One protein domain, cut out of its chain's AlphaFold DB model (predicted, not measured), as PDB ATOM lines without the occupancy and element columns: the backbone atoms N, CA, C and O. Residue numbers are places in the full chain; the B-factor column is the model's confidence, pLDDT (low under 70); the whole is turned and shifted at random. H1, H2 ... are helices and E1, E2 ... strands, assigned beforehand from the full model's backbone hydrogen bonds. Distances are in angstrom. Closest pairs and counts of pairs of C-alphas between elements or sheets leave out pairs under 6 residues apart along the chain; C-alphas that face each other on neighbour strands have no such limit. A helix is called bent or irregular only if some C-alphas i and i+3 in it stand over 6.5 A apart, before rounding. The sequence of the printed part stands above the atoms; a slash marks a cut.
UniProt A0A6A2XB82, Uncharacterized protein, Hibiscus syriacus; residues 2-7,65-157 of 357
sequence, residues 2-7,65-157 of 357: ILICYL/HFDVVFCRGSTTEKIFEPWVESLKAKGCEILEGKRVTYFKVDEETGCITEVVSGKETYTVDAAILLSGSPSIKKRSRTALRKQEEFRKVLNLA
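AT A GLANCE: This is residues 2 to 7 and 65 to 157 of the 357 residues of an uncharacterized protein of Hibiscus syriacus (UniProt A0A6A2XB82). A loose, open arrangement of three small parts: a sheet of three strands, a short helical hairpin of H2 and H3 past the E1 edge of that sheet, and the longer helix H1 set off at the other end of the long link, residues 90 to 101. Residues 65 to 70 stick out beyond H1 as a tail, and residues 72 to 78, of which 75 to 78 belong to H1, stand free too. The printed part has 99 residues, with three named helices and three named strands in the order H1 E1 E2 E3 H2 H3; the sheet runs E1 - E2 - E3, all antiparallel. The class is mixed, helices and strands, though under half of the residues, 45, are in named elements. The whole is loose, with a radius of gyration of the C-alphas of 16.8 A and spans of 49 by 38 by 21 A.

IN THESE COORDINATES: The printed part begins with residues 2 to 7, and after a cut goes on at His 65. H1 is residues 75 to 89, 20.4 A long, from C-alpha 75 at (55.811, 35.301, -26.379). It is irregular, but only just: C-alphas 78 and 81 are 6.7 A apart. E1 is residues 102 to 105, 9.6 A long. E2 is residues 112 to 117, 14.1 A long, and E3 is residues 120 to 123, 10.3 A long. H2 is residues 133 to 140, 10.3 A long. H3 is residues 148 to 155, 11.9 A long, ending at C-alpha 155 at (39.395, 24.996, -49.885).

HOW THE PARTS SIT: E1, E2 and E3 form a meander, each strand the antiparallel neighbour of the one before. The hairpin E1 and E2 has an angle of 164 degrees between directions, with N 104 and O 114 within hydrogen-bond range at 2.9 A. In the hairpin E2 and E3, at 159 degrees, N 115 and O 122 are 2.8 A apart. H2 is not on the sheet; its closest C-alphas to the edge strand E1 are those of Arg 139 and Tyr 102, 7.1 A apart. H2 and H3 touch, a helical hairpin at a steep tilt of 42 degrees, opposite ways, with the closest C-alphas, Ser 140 and Phe 150, at 5.1 A. H3 is not on the sheet, and H1 is not on it either. H1 touches no helix, and is apart from E2, E3, H2 and H3. Every O i to N i+4 pair is within hydrogen-bond range in H2; in H1 it is 9 of 11 and in H3 2 of 4.

THE WHOLE: The two C-alphas farthest apart, those of His 65 and Glu 108, are 53.2 A apart. Residues 8 to 64 are not printed, and C-alphas 7 and 65 across the cut are 38.9 A apart. The link from H1 to E1 is long, and that from E2 to E3 is tight. The mean pLDDT of the printed part is 81.0; residues 2 to 7, 65 to 68 and 132 are under 70.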
ATOM      1  N   ILE A   2      35.820  25.427 -19.616       22.33
ATOM      2  CA  ILE A   2      36.188  25.796 -21.000       22.33
ATOM      3  C   ILE A   2      37.543  25.180 -21.382       22.33
ATOM      4  O   ILE A   2      38.571  25.492 -20.788       22.33
ATOM      5  N   LEU A   3      37.505  24.286 -22.371       22.64
ATOM      6  CA  LEU A   3      38.591  23.444 -22.874       22.64
ATOM      7  C   LEU A   3      39.222  24.084 -24.125       22.64
ATOM      8  O   LEU A   3      38.624  24.055 -25.193       22.64
ATOM      9  N   ILE A   4      40.421  24.654 -24.022       24.16
ATOM     10  CA  ILE A   4      41.175  25.241 -25.146       24.16
ATOM     11  C   ILE A   4      42.300  24.256 -25.505       24.16
ATOM     12  O   ILE A   4      43.251  24.093 -24.749       24.16
ATOM     13  N   CYS A   5      42.177  23.543 -26.631       24.19
ATOM     14  CA  CYS A   5      43.141  22.518 -27.052       24.19
ATOM     15  C   CYS A   5      44.540  23.087 -27.393       24.19
ATOM     16  O   CYS A   5      44.813  23.391 -28.549       24.19
ATOM     17  N   TYR A   6      45.469  23.074 -26.436       24.77
ATOM     18  CA  TYR A   6      46.451  21.980 -26.407       24.77
ATOM     19  C   TYR A   6      45.804  20.883 -25.557       24.77
ATOM     20  O   TYR A   6      45.187  21.216 -24.555       24.77
ATOM     21  N   LEU A   7      45.808  19.624 -26.004       27.75
ATOM     22  CA  LEU A   7      44.941  18.550 -25.491       27.75
ATOM     23  C   LEU A   7      44.773  18.574 -23.947       27.75
ATOM     24  O   LEU A   7      45.675  18.179 -23.222       27.75
ATOM     25  N   HIS A  65      51.838  54.705 -37.861       39.28
ATOM     26  CA  HIS A  65      50.598  55.226 -37.274       39.28
ATOM     27  C   HIS A  65      49.881  54.258 -36.318       39.28
ATOM     28  O   HIS A  65      48.858  54.636 -35.755       39.28
ATOM     29  N   PHE A  66      50.396  53.046 -36.105       49.91
ATOM     30  CA  PHE A  66      49.853  52.115 -35.115       49.91
ATOM     31  C   PHE A  66      50.611  52.199 -33.786       49.91
ATOM     32  O   PHE A  66      51.843  52.174 -33.773       49.91
ATOM     33  N   ASP A  67      49.873  52.188 -32.672       63.03
ATOM     34  CA  ASP A  67      50.397  51.961 -31.317       63.03
ATOM     35  C   ASP A  67      50.789  50.481 -31.141       63.03
ATOM     36  O   ASP A  67      50.209  49.733 -30.352       63.03
ATOM     37  N   VAL A  68      51.752  50.016 -31.943       64.88
ATOM     38  CA  VAL A  68      52.262  48.647 -31.848       64.88
ATOM     39  C   VAL A  68      53.113  48.530 -30.592       64.88
ATOM     40  O   VAL A  68      54.136  49.199 -30.447       64.88
ATOM     41  N   VAL A  69      52.702  47.637 -29.696       73.12
ATOM     42  CA  VAL A  69      53.468  47.281 -28.503       73.12
ATOM     43  C   VAL A  69      54.038  45.888 -28.697       73.12
ATOM     44  O   VAL A  69      53.308  44.933 -28.955       73.12
ATOM     45  N   PHE A  70      55.353  45.775 -28.550       78.31
ATOM     46  CA  PHE A  70      56.043  44.499 -28.629       78.31
ATOM     47  C   PHE A  70      56.173  43.856 -27.254       78.31
ATOM     48  O   PHE A  70      56.319  44.529 -26.227       78.31
ATOM     49  N   CYS A  71      56.157  42.528 -27.247       83.31
ATOM     50  CA  CYS A  71      56.468  41.762 -26.058       83.31
ATOM     51  C   CYS A  71      57.937  41.991 -25.668       83.31
ATOM     52  O   CYS A  71      58.831  41.892 -26.501       83.31
ATOM     53  N   ARG A  72      58.206  42.287 -24.392       87.00
ATOM     54  CA  ARG A  72      59.562  42.600 -23.889       87.00
ATOM     55  C   ARG A  72      60.447  41.359 -23.691       87.00
ATOM     56  O   ARG A  72      61.393  41.380 -22.911       87.00
ATOM     57  N   GLY A  73      60.104  40.258 -24.339       88.44
ATOM     58  CA  GLY A  73      60.730  38.945 -24.248       88.44
ATOM     59  C   GLY A  73      59.924  37.963 -25.089       88.44
ATOM     60  O   GLY A  73      58.930  38.352 -25.707       88.44
ATOM     61  N   SER A  74      60.308  36.689 -25.087       84.62
ATOM     62  CA  SER A  74      59.597  35.699 -25.899       84.62
ATOM     63  C   SER A  74      58.107  35.622 -25.543       84.62
ATOM     64  O   SER A  74      57.716  35.664 -24.372       84.62
ATOM     65  N   THR A  75      57.260  35.465 -26.563       79.94
ATOM     66  CA  THR A  75      55.811  35.301 -26.379       79.94
ATOM     67  C   THR A  75      55.493  34.095 -25.477       79.94
ATOM     68  O   THR A  75      54.576  34.153 -24.656       79.94
ATOM     69  N   THR A  76      56.285  33.018 -25.568       83.88
ATOM     70  CA  THR A  76      56.156  31.835 -24.703       83.88
ATOM     71  C   THR A  76      56.292  32.196 -23.225       83.88
ATOM     72  O   THR A  76      55.368  31.934 -22.458       83.88
ATOM     73  N   GLU A  77      57.391  32.845 -22.841       87.56
ATOM     74  CA  GLU A  77      57.687  33.193 -21.446       87.56
ATOM     75  C   GLU A  77      56.732  34.263 -20.906       87.56
ATOM     76  O   GLU A  77      56.231  34.174 -19.789       87.56
ATOM     77  N   LYS A  78      56.467  35.315 -21.688       86.69
ATOM     78  CA  LYS A  78      55.727  36.482 -21.186       86.69
ATOM     79  C   LYS A  78      54.211  36.315 -21.221       86.69
ATOM     80  O   LYS A  78      53.528  36.989 -20.453       86.69
ATOM     81  N   ILE A  79      53.682  35.463 -22.103       84.62
ATOM     82  CA  ILE A  79      52.234  35.302 -22.300       84.62
ATOM     83  C   ILE A  79      51.787  33.879 -21.972       84.62
ATOM     84  O   ILE A  79      50.923  33.692 -21.114       84.62
ATOM     85  N   PHE A  80      52.348  32.870 -22.642       85.50
ATOM     86  CA  PHE A  80      51.807  31.511 -22.564       85.50
ATOM     87  C   PHE A  80      52.104  30.820 -21.241       85.50
ATOM     88  O   PHE A  80      51.192  30.219 -20.683       85.50
ATOM     89  N   GLU A  81      53.322  30.912 -20.715       89.50
ATOM     90  CA  GLU A  81      53.690  30.289 -19.440       89.50
ATOM     91  C   GLU A  81      52.818  30.798 -18.271       89.50
ATOM     92  O   GLU A  81      52.135  29.969 -17.658       89.50
ATOM     93  N   PRO A  82      52.687  32.120 -18.017       92.25
ATOM     94  CA  PRO A  82      51.795  32.635 -16.976       92.25
ATOM     95  C   PRO A  82      50.331  32.235 -17.185       92.25
ATOM     96  O   PRO A  82      49.591  31.974 -16.232       92.25
ATOM     97  N   TRP A  83      49.887  32.181 -18.442       89.00
ATOM     98  CA  TRP A  83      48.522  31.788 -18.767       89.00
ATOM     99  C   TRP A  83      48.271  30.300 -18.491       89.00
ATOM    100  O   TRP A  83      47.270  29.949 -17.866       89.00
ATOM    101  N   VAL A  84      49.207  29.432 -18.875       88.94
ATOM    102  CA  VAL A  84      49.213  27.989 -18.589       88.94
ATOM    103  C   VAL A  84      49.204  27.737 -17.083       88.94
ATOM    104  O   VAL A  84      48.425  26.909 -16.607       88.94
ATOM    105  N   GLU A  85      50.017  28.463 -16.316       93.19
ATOM    106  CA  GLU A  85      50.028  28.385 -14.852       93.19
ATOM    107  C   GLU A  85      48.682  28.798 -14.248       93.19
ATOM    108  O   GLU A  85      48.141  28.088 -13.398       93.19
ATOM    109  N   SER A  86      48.090  29.893 -14.736       93.12
ATOM    110  CA  SER A  86      46.762  30.359 -14.318       93.12
ATOM    111  C   SER A  86      45.663  29.330 -14.608       93.12
ATOM    112  O   SER A  86      44.791  29.093 -13.768       93.12
ATOM    113  N   LEU A  87      45.713  28.668 -15.768       89.38
ATOM    114  CA  LEU A  87      44.786  27.592 -16.126       89.38
ATOM    115  C   LEU A  87      44.969  26.370 -15.216       89.38
ATOM    116  O   LEU A  87      43.987  25.865 -14.668       89.38
ATOM    117  N   LYS A  88      46.213  25.930 -14.981       91.88
ATOM    118  CA  LYS A  88      46.521  24.821 -14.059       91.88
ATOM    119  C   LYS A  88      46.026  25.116 -12.640       91.88
ATOM    120  O   LYS A  88      45.401  24.258 -12.022       91.88
ATOM    121  N   ALA A  89      46.216  26.342 -12.150       95.12
ATOM    122  CA  ALA A  89      45.723  26.778 -10.842       95.12
ATOM    123  C   ALA A  89      44.185  26.755 -10.733       95.12
ATOM    124  O   ALA A  89      43.648  26.569  -9.643       95.12
ATOM    125  N   LYS A  90      43.471  26.897 -11.857       92.19
ATOM    126  CA  LYS A  90      42.006  26.763 -11.953       92.19
ATOM    127  C   LYS A  90      41.532  25.318 -12.161       92.19
ATOM    128  O   LYS A  90      40.340  25.099 -12.357       92.19
ATOM    129  N   GLY A  91      42.439  24.340 -12.111       91.69
ATOM    130  CA  GLY A  91      42.124  22.918 -12.250       91.69
ATOM    131  C   GLY A  91      42.161  22.391 -13.686       91.69
ATOM    132  O   GLY A  91      41.699  21.277 -13.925       91.69
ATOM    133  N   CYS A  92      42.696  23.148 -14.649       90.31
ATOM    134  CA  CYS A  92      42.876  22.653 -16.012       90.31
ATOM    135  C   CYS A  92      44.090  21.702 -16.102       90.31
ATOM    136  O   CYS A  92      45.224  22.085 -15.816       90.31
ATOM    137  N   GLU A  93      43.867  20.476 -16.571       91.44
ATOM    138  CA  GLU A  93      44.899  19.480 -16.900       91.44
ATOM    139  C   GLU A  93      45.552  19.660 -18.291       91.44
ATOM    140  O   GLU A  93      45.047  19.202 -19.313       91.44
ATOM    141  N   ILE A  94      46.718  20.296 -18.366       87.50
ATOM    142  CA  ILE A  94      47.399  20.504 -19.657       87.50
ATOM    143  C   ILE A  94      48.262  19.290 -20.008       87.50
ATOM    144  O   ILE A  94      49.252  19.026 -19.323       87.50
ATOM    145  N   LEU A  95      47.917  18.572 -21.088       87.50
ATOM    146  CA  LEU A  95      48.694  17.426 -21.562       87.50
ATOM    147  C   LEU A  95      49.680  17.821 -22.663       87.50
ATOM    148  O   LEU A  95      49.320  18.095 -23.810       87.50
ATOM    149  N   GLU A  96      50.960  17.768 -22.321       86.56
ATOM    150  CA  GLU A  96      52.060  18.054 -23.239       86.56
ATOM    151  C   GLU A  96      52.447  16.816 -24.068       86.56
ATOM    152  O   GLU A  96      52.222  15.665 -23.681       86.56
ATOM    153  N   GLY A  97      53.011  17.039 -25.260       84.06
ATOM    154  CA  GLY A  97      53.459  15.962 -26.154       84.06
ATOM    155  C   GLY A  97      52.338  15.089 -26.740       84.06
ATOM    156  O   GLY A  97      52.616  14.119 -27.450       84.06
ATOM    157  N   LYS A  98      51.068  15.419 -26.479       85.12
ATOM    158  CA  LYS A  98      49.906  14.729 -27.046       85.12
ATOM    159  C   LYS A  98      49.506  15.354 -28.377       85.12
ATOM    160  O   LYS A  98      49.475  16.571 -28.538       85.12
ATOM    161  N   ARG A  99      49.160  14.514 -29.352       85.00
ATOM    162  CA  ARG A  99      48.701  14.958 -30.673       85.00
ATOM    163  C   ARG A  99      47.413  14.239 -31.013       85.00
ATOM    164  O   ARG A  99      47.425  13.022 -31.177       85.00
ATOM    165  N   VAL A 100      46.336  14.999 -31.224       85.25
ATOM    166  CA  VAL A 100      45.078  14.439 -31.737       85.25
ATOM    167  C   VAL A 100      45.335  13.743 -33.066       85.25
ATOM    168  O   VAL A 100      45.716  14.386 -34.054       85.25
ATOM    169  N   THR A 101      45.076  12.445 -33.100       85.56
ATOM    170  CA  THR A 101      45.169  11.616 -34.298       85.56
ATOM    171  C   THR A 101      43.806  11.375 -34.929       85.56
ATOM    172  O   THR A 101      43.729  11.289 -36.156       85.56
ATOM    173  N   TYR A 102      42.745  11.274 -34.123       86.25
ATOM    174  CA  TYR A 102      41.412  10.899 -34.593       86.25
ATOM    175  C   TYR A 102      40.303  11.379 -33.637       86.25
ATOM    176  O   TYR A 102      40.580  11.674 -32.477       86.25
ATOM    177  N   PHE A 103      39.064  11.432 -34.132       89.81
ATOM    178  CA  PHE A 103      37.855  11.692 -33.347       89.81
ATOM    179  C   PHE A 103      36.870  10.555 -33.557       89.81
ATOM    180  O   PHE A 103      36.653  10.160 -34.705       89.81
ATOM    181  N   LYS A 104      36.250  10.064 -32.485       90.25
ATOM    182  CA  LYS A 104      35.043   9.253 -32.626       90.25
ATOM    183  C   LYS A 104      33.843  10.183 -32.650       90.25
ATOM    184  O   LYS A 104      33.732  11.086 -31.823       90.25
ATOM    185  N   VAL A 105      33.001   9.966 -33.648       89.88
ATOM    186  CA  VAL A 105      31.815  10.768 -33.916       89.88
ATOM    187  C   VAL A 105      30.625   9.832 -33.838       89.88
ATOM    188  O   VAL A 105      30.662   8.746 -34.420       89.88
ATOM    189  N   ASP A 106      29.609  10.241 -33.099       89.00
ATOM    190  CA  ASP A 106      28.329   9.560 -33.083       89.00
ATOM    191  C   ASP A 106      27.646   9.725 -34.449       89.00
ATOM    192  O   ASP A 106      27.520  10.825 -34.983       89.00
ATOM    193  N   GLU A 107      27.270   8.604 -35.055       85.25
ATOM    194  CA  GLU A 107      26.780   8.548 -36.436       85.25
ATOM    195  C   GLU A 107      25.373   9.151 -36.600       85.25
ATOM    196  O   GLU A 107      25.025   9.595 -37.694       85.25
ATOM    197  N   GLU A 108      24.576   9.181 -35.529       86.62
ATOM    198  CA  GLU A 108      23.198   9.677 -35.543       86.62
ATOM    199  C   GLU A 108      23.144  11.192 -35.314       86.62
ATOM    200  O   GLU A 108      22.485  11.921 -36.055       86.62
ATOM    201  N   THR A 109      23.882  11.675 -34.318       85.81
ATOM    202  CA  THR A 109      23.904  13.085 -33.906       85.81
ATOM    203  C   THR A 109      24.978  13.904 -34.621       85.81
ATOM    204  O   THR A 109      24.870  15.125 -34.716       85.81
ATOM    205  N   GLY A 110      26.037  13.259 -35.120       84.31
ATOM    206  CA  GLY A 110      27.221  13.934 -35.649       84.31
ATOM    207  C   GLY A 110      28.116  14.559 -34.572       84.31
ATOM    208  O   GLY A 110      29.066  15.269 -34.913       84.31
ATOM    209  N   CYS A 111      27.842  14.318 -33.286       87.19
ATOM    210  CA  CYS A 111      28.619  14.850 -32.169       87.19
ATOM    211  C   CYS A 111      29.935  14.085 -31.977       87.19
ATOM    212  O   CYS A 111      29.997  12.866 -32.133       87.19
ATOM    213  N   ILE A 112      31.003  14.792 -31.599       89.50
ATOM    214  CA  ILE A 112      32.263  14.160 -31.190       89.50
ATOM    215  C   ILE A 112      32.081  13.624 -29.771       89.50
ATOM    216  O   ILE A 112      31.827  14.404 -28.861       89.50
ATOM    217  N   THR A 113      32.248  12.319 -29.585       91.12
ATOM    218  CA  THR A 113      32.119  11.659 -28.275       91.12
ATOM    219  C   THR A 113      33.471  11.368 -27.639       91.12
ATOM    220  O   THR A 113      33.603  11.341 -26.415       91.12
ATOM    221  N   GLU A 114      34.505  11.163 -28.462       92.56
ATOM    222  CA  GLU A 114      35.849  10.873 -27.975       92.56
ATOM    223  C   GLU A 114      36.946  11.500 -28.839       92.56
ATOM    224  O   GLU A 114      36.887  11.527 -30.075       92.56
ATOM    225  N   VAL A 115      38.016  11.926 -28.172       91.62
ATOM    226  CA  VAL A 115      39.250  12.426 -28.775       91.62
ATOM    227  C   VAL A 115      40.355  11.391 -28.604       91.62
ATOM    228  O   VAL A 115      40.632  10.929 -27.499       91.62
ATOM    229  N   VAL A 116      41.018  11.026 -29.700       90.44
ATOM    230  CA  VAL A 116      42.075  10.007 -29.703       90.44
ATOM    231  C   VAL A 116      43.432  10.665 -29.926       90.44
ATOM    232  O   VAL A 116      43.631  11.383 -30.912       90.44
ATOM    233  N   SER A 117      44.389  10.363 -29.048       89.56
ATOM    234  CA  SER A 117      45.795  10.761 -29.161       89.56
ATOM    235  C   SER A 117      46.690   9.523 -29.150       89.56
ATOM    236  O   SER A 117      47.093   9.017 -28.100       89.56
ATOM    237  N   GLY A 118      47.017   9.013 -30.337       87.12
ATOM    238  CA  GLY A 118      47.813   7.796 -30.474       87.12
ATOM    239  C   GLY A 118      47.048   6.575 -29.959       87.12
ATOM    240  O   GLY A 118      46.115   6.122 -30.613       87.12
ATOM    241  N   LYS A 119      47.466   6.031 -28.811       88.69
ATOM    242  CA  LYS A 119      46.809   4.881 -28.158       88.69
ATOM    243  C   LYS A 119      45.827   5.288 -27.059       88.69
ATOM    244  O   LYS A 119      45.079   4.445 -26.578       88.69
ATOM    245  N   GLU A 120      45.852   6.548 -26.646       91.69
ATOM    246  CA  GLU A 120      44.999   7.064 -25.580       91.69
ATOM    247  C   GLU A 120      43.713   7.628 -26.169       91.69
ATOM    248  O   GLU A 120      43.708   8.198 -27.265       91.69
ATOM    249  N   THR A 121      42.622   7.442 -25.438       92.81
ATOM    250  CA  THR A 121      41.279   7.851 -25.835       92.81
ATOM    251  C   THR A 121      40.625   8.574 -24.679       92.81
ATOM    252  O   THR A 121      40.768   8.162 -23.528       92.81
ATOM    253  N   TYR A 122      39.920   9.644 -25.009       91.50
ATOM    254  CA  TYR A 122      39.428  10.608 -24.052       91.50
ATOM    255  C   TYR A 122      37.976  10.931 -24.358       91.50
ATOM    256  O   TYR A 122      37.685  11.495 -25.412       91.50
ATOM    257  N   THR A 123      37.072  10.545 -23.464       94.06
ATOM    258  CA  THR A 123      35.651  10.886 -23.564       94.06
ATOM    259  C   THR A 123      35.463  12.366 -23.256       94.06
ATOM    260  O   THR A 123      36.104  12.891 -22.344       94.06
ATOM    261  N   VAL A 124      34.628  13.039 -24.044       91.56
ATOM    262  CA  VAL A 124      34.405  14.481 -23.928       91.56
ATOM    263  C   VAL A 124      32.926  14.817 -24.069       91.56
ATOM    264  O   VAL A 124      32.243  14.248 -24.915       91.56
ATOM    265  N   ASP A 125      32.463  15.785 -23.281       90.94
ATOM    266  CA  ASP A 125      31.121  16.369 -23.424       90.94
ATOM    267  C   ASP A 125      31.090  17.440 -24.527       90.94
ATOM    268  O   ASP A 125      30.077  17.659 -25.186       90.94
ATOM    269  N   ALA A 126      32.227  18.105 -24.752       89.44
ATOM    270  CA  ALA A 126      32.426  19.077 -25.818       89.44
ATOM    271  C   ALA A 126      33.898  19.121 -26.257       89.44
ATOM    272  O   ALA A 126      34.811  18.925 -25.453       89.44
ATOM    273  N   ALA A 127      34.140  19.432 -27.534       88.44
ATOM    274  CA  ALA A 127      35.483  19.569 -28.094       88.44
ATOM    275  C   ALA A 127      35.642  20.899 -28.844       88.44
ATOM    276  O   ALA A 127      34.905  21.176 -29.790       88.44
ATOM    277  N   ILE A 128      36.648  21.697 -28.467       87.00
ATOM    278  CA  ILE A 128      37.040  22.921 -29.182       87.00
ATOM    279  C   ILE A 128      38.339  22.665 -29.949       87.00
ATOM    280  O   ILE A 128      39.348  22.240 -29.384       87.00
ATOM    281  N   LEU A 129      38.322  22.940 -31.253       82.19
ATOM    282  CA  LEU A 129      39.436  22.699 -32.168       82.19
ATOM    283  C   LEU A 129      40.252  23.977 -32.379       82.19
ATOM    284  O   LEU A 129      39.903  24.810 -33.209       82.19
ATOM    285  N   LEU A 130      41.381  24.095 -31.685       77.81
ATOM    286  CA  LEU A 130      42.327  25.205 -31.849       77.81
ATOM    287  C   LEU A 130      43.518  24.748 -32.686       77.81
ATOM    288  O   LEU A 130      44.620  24.523 -32.198       77.81
ATOM    289  N   SER A 131      43.257  24.456 -33.954       70.69
ATOM    290  CA  SER A 131      44.240  23.856 -34.853       70.69
ATOM    291  C   SER A 131      44.406  24.677 -36.118       70.69
ATOM    292  O   SER A 131      43.422  25.038 -36.758       70.69
ATOM    293  N   GLY A 132      45.659  24.863 -36.539       69.81
ATOM    294  CA  GLY A 132      45.971  25.467 -37.831       69.81
ATOM    295  C   GLY A 132      45.371  24.695 -39.014       69.81
ATOM    296  O   GLY A 132      45.081  23.492 -38.932       69.81
ATOM    297  N   SER A 133      45.231  25.387 -40.147       70.38
ATOM    298  CA  SER A 133      44.618  24.880 -41.388       70.38
ATOM    299  C   SER A 133      45.113  23.489 -41.829       70.38
ATOM    300  O   SER A 133      44.275  22.613 -42.076       70.38
ATOM    301  N   PRO A 134      46.432  23.190 -41.859       76.12
ATOM    302  CA  PRO A 134      46.915  21.865 -42.264       76.12
ATOM    303  C   PRO A 134      46.365  20.757 -41.372       76.12
ATOM    304  O   PRO A 134      45.964  19.681 -41.833       76.12
ATOM    305  N   SER A 135      46.310  21.053 -40.074       78.62
ATOM    306  CA  SER A 135      45.804  20.136 -39.086       78.62
ATOM    307  C   SER A 135      44.321  19.877 -39.305       78.62
ATOM    308  O   SER A 135      43.944  18.716 -39.482       78.62
ATOM    309  N   ILE A 136      43.486  20.911 -39.349       79.44
ATOM    310  CA  ILE A 136      42.041  20.710 -39.464       79.44
ATOM    311  C   ILE A 136      41.656  20.025 -40.780       79.44
ATOM    312  O   ILE A 136      40.908  19.050 -40.752       79.44
ATOM    313  N   LYS A 137      42.298  20.375 -41.903       82.94
ATOM    314  CA  LYS A 137      42.088  19.702 -43.194       82.94
ATOM    315  C   LYS A 137      42.349  18.200 -43.136       82.94
ATOM    316  O   LYS A 137      41.670  17.427 -43.811       82.94
ATOM    317  N   LYS A 138      43.342  17.752 -42.360       85.56
ATOM    318  CA  LYS A 138      43.597  16.316 -42.169       85.56
ATOM    319  C   LYS A 138      42.406  15.627 -41.494       85.56
ATOM    320  O   LYS A 138      42.059  14.524 -41.901       85.56
ATOM    321  N   ARG A 139      41.773  16.272 -40.507       83.75
ATOM    322  CA  ARG A 139      40.612  15.728 -39.778       83.75
ATOM    323  C   ARG A 139      39.325  15.815 -40.602       83.75
ATOM    324  O   ARG A 139      38.548  14.864 -40.603       83.75
ATOM    325  N   SER A 140      39.162  16.878 -41.387       83.75
ATOM    326  CA  SER A 140      38.084  17.027 -42.371       83.75
ATOM    327  C   SER A 140      38.051  15.905 -43.409       83.75
ATOM    328  O   SER A 140      36.988  15.547 -43.895       83.75
ATOM    329  N   ARG A 141      39.205  15.322 -43.764       83.19
ATOM    330  CA  ARG A 141      39.274  14.181 -44.700       83.19
ATOM    331  C   ARG A 141      38.950  12.835 -44.049       83.19
ATOM    332  O   ARG A 141      38.735  11.860 -44.765       83.19
ATOM    333  N   THR A 142      38.946  12.763 -42.719       85.81
ATOM    334  CA  THR A 142      38.780  11.514 -41.967       85.81
ATOM    335  C   THR A 142      37.491  11.534 -41.150       85.81
ATOM    336  O   THR A 142      36.427  11.258 -41.703       85.81
ATOM    337  N   ALA A 143      37.575  11.849 -39.858       81.62
ATOM    338  CA  ALA A 143      36.469  11.758 -38.911       81.62
ATOM    339  C   ALA A 143      35.356  12.782 -39.189       81.62
ATOM    340  O   ALA A 143      34.186  12.467 -39.025       81.62
ATOM    341  N   LEU A 144      35.708  13.974 -39.685       85.12
ATOM    342  CA  LEU A 144      34.763  15.089 -39.856       85.12
ATOM    343  C   LEU A 144      34.257  15.235 -41.302       85.12
ATOM    344  O   LEU A 144      33.686  16.253 -41.675       85.12
ATOM    345  N   ARG A 145      34.451  14.216 -42.151       87.25
ATOM    346  CA  ARG A 145      34.143  14.283 -43.596       87.25
ATOM    347  C   ARG A 145      32.662  14.455 -43.933       87.25
ATOM    348  O   ARG A 145      32.346  14.860 -45.050       87.25
ATOM    349  N   LYS A 146      31.768  14.073 -43.015       86.56
ATOM    350  CA  LYS A 146      30.312  14.149 -43.213       86.56
ATOM    351  C   LYS A 146      29.763  15.554 -42.961       86.56
ATOM    352  O   LYS A 146      28.735  15.898 -43.529       86.56
ATOM    353  N   GLN A 147      30.465  16.357 -42.169       85.81
ATOM    354  CA  GLN A 147      30.077  17.720 -41.825       85.81
ATOM    355  C   GLN A 147      30.508  18.692 -42.925       85.81
ATOM    356  O   GLN A 147      31.683  18.766 -43.302       85.81
ATOM    357  N   GLU A 148      29.546  19.420 -43.489       87.00
ATOM    358  CA  GLU A 148      29.768  20.271 -44.657       87.00
ATOM    359  C   GLU A 148      30.783  21.383 -44.372       87.00
ATOM    360  O   GLU A 148      31.663  21.647 -45.197       87.00
ATOM    361  N   GLU A 149      30.689  21.997 -43.199       84.62
ATOM    362  CA  GLU A 149      31.573  23.042 -42.701       84.62
ATOM    363  C   GLU A 149      33.039  22.593 -42.714       84.62
ATOM    364  O   GLU A 149      33.900  23.305 -43.236       84.62
ATOM    365  N   PHE A 150      33.329  21.360 -42.292       85.88
ATOM    366  CA  PHE A 150      34.688  20.826 -42.309       85.88
ATOM    367  C   PHE A 150      35.161  20.471 -43.719       85.88
ATOM    368  O   PHE A 150      36.361  20.558 -43.992       85.88
ATOM    369  N   ARG A 151      34.264  20.143 -44.657       87.75
ATOM    370  CA  ARG A 151      34.646  20.002 -46.073       87.75
ATOM    371  C   ARG A 151      35.017  21.349 -46.691       87.75
ATOM    372  O   ARG A 151      35.970  21.399 -47.464       87.75
ATOM    373  N   LYS A 152      34.328  22.441 -46.333       84.81
ATOM    374  CA  LYS A 152      34.642  23.797 -46.834       84.81
ATOM    375  C   LYS A 152      36.055  24.240 -46.451       84.81
ATOM    376  O   LYS A 152      36.734  24.864 -47.262       84.81
ATOM    377  N   VAL A 153      36.544  23.820 -45.281       81.62
ATOM    378  CA  VAL A 153      37.925  24.057 -44.812       81.62
ATOM    379  C   VAL A 153      38.987  23.490 -45.771       81.62
ATOM    380  O   VAL A 153      40.111  23.994 -45.828       81.62
ATOM    381  N   LEU A 154      38.657  22.475 -46.578       84.56
ATOM    382  CA  LEU A 154      39.586  21.914 -47.568       84.56
ATOM    383  C   LEU A 154      39.980  22.925 -48.654       84.56
ATOM    384  O   LEU A 154      41.068  22.785 -49.212       84.56
ATOM    385  N   ASN A 155      39.154  23.948 -48.891       83.12
ATOM    386  CA  ASN A 155      39.395  24.996 -49.885       83.12
ATOM    387  C   ASN A 155      40.320  26.117 -49.390       83.12
ATOM    388  O   ASN A 155      40.738  26.948 -50.190       83.12
ATOM    389  N   LEU A 156      40.645  26.173 -48.092       77.75
ATOM    390  CA  LEU A 156      41.512  27.227 -47.560       77.75
ATOM    391  C   LEU A 156      42.910  27.101 -48.164       77.75
ATOM    392  O   LEU A 156      43.523  26.048 -48.037       77.75
ATOM    393  N   ALA A 157      43.463  28.142 -48.773       76.94
ATOM    394  CA  ALA A 157      44.865  28.126 -49.189       76.94
ATOM    395  C   ALA A 157      45.795  28.404 -47.993       76.94
ATOM    396  O   ALA A 157      45.407  29.072 -47.031       76.94
TER     397      ALA A 157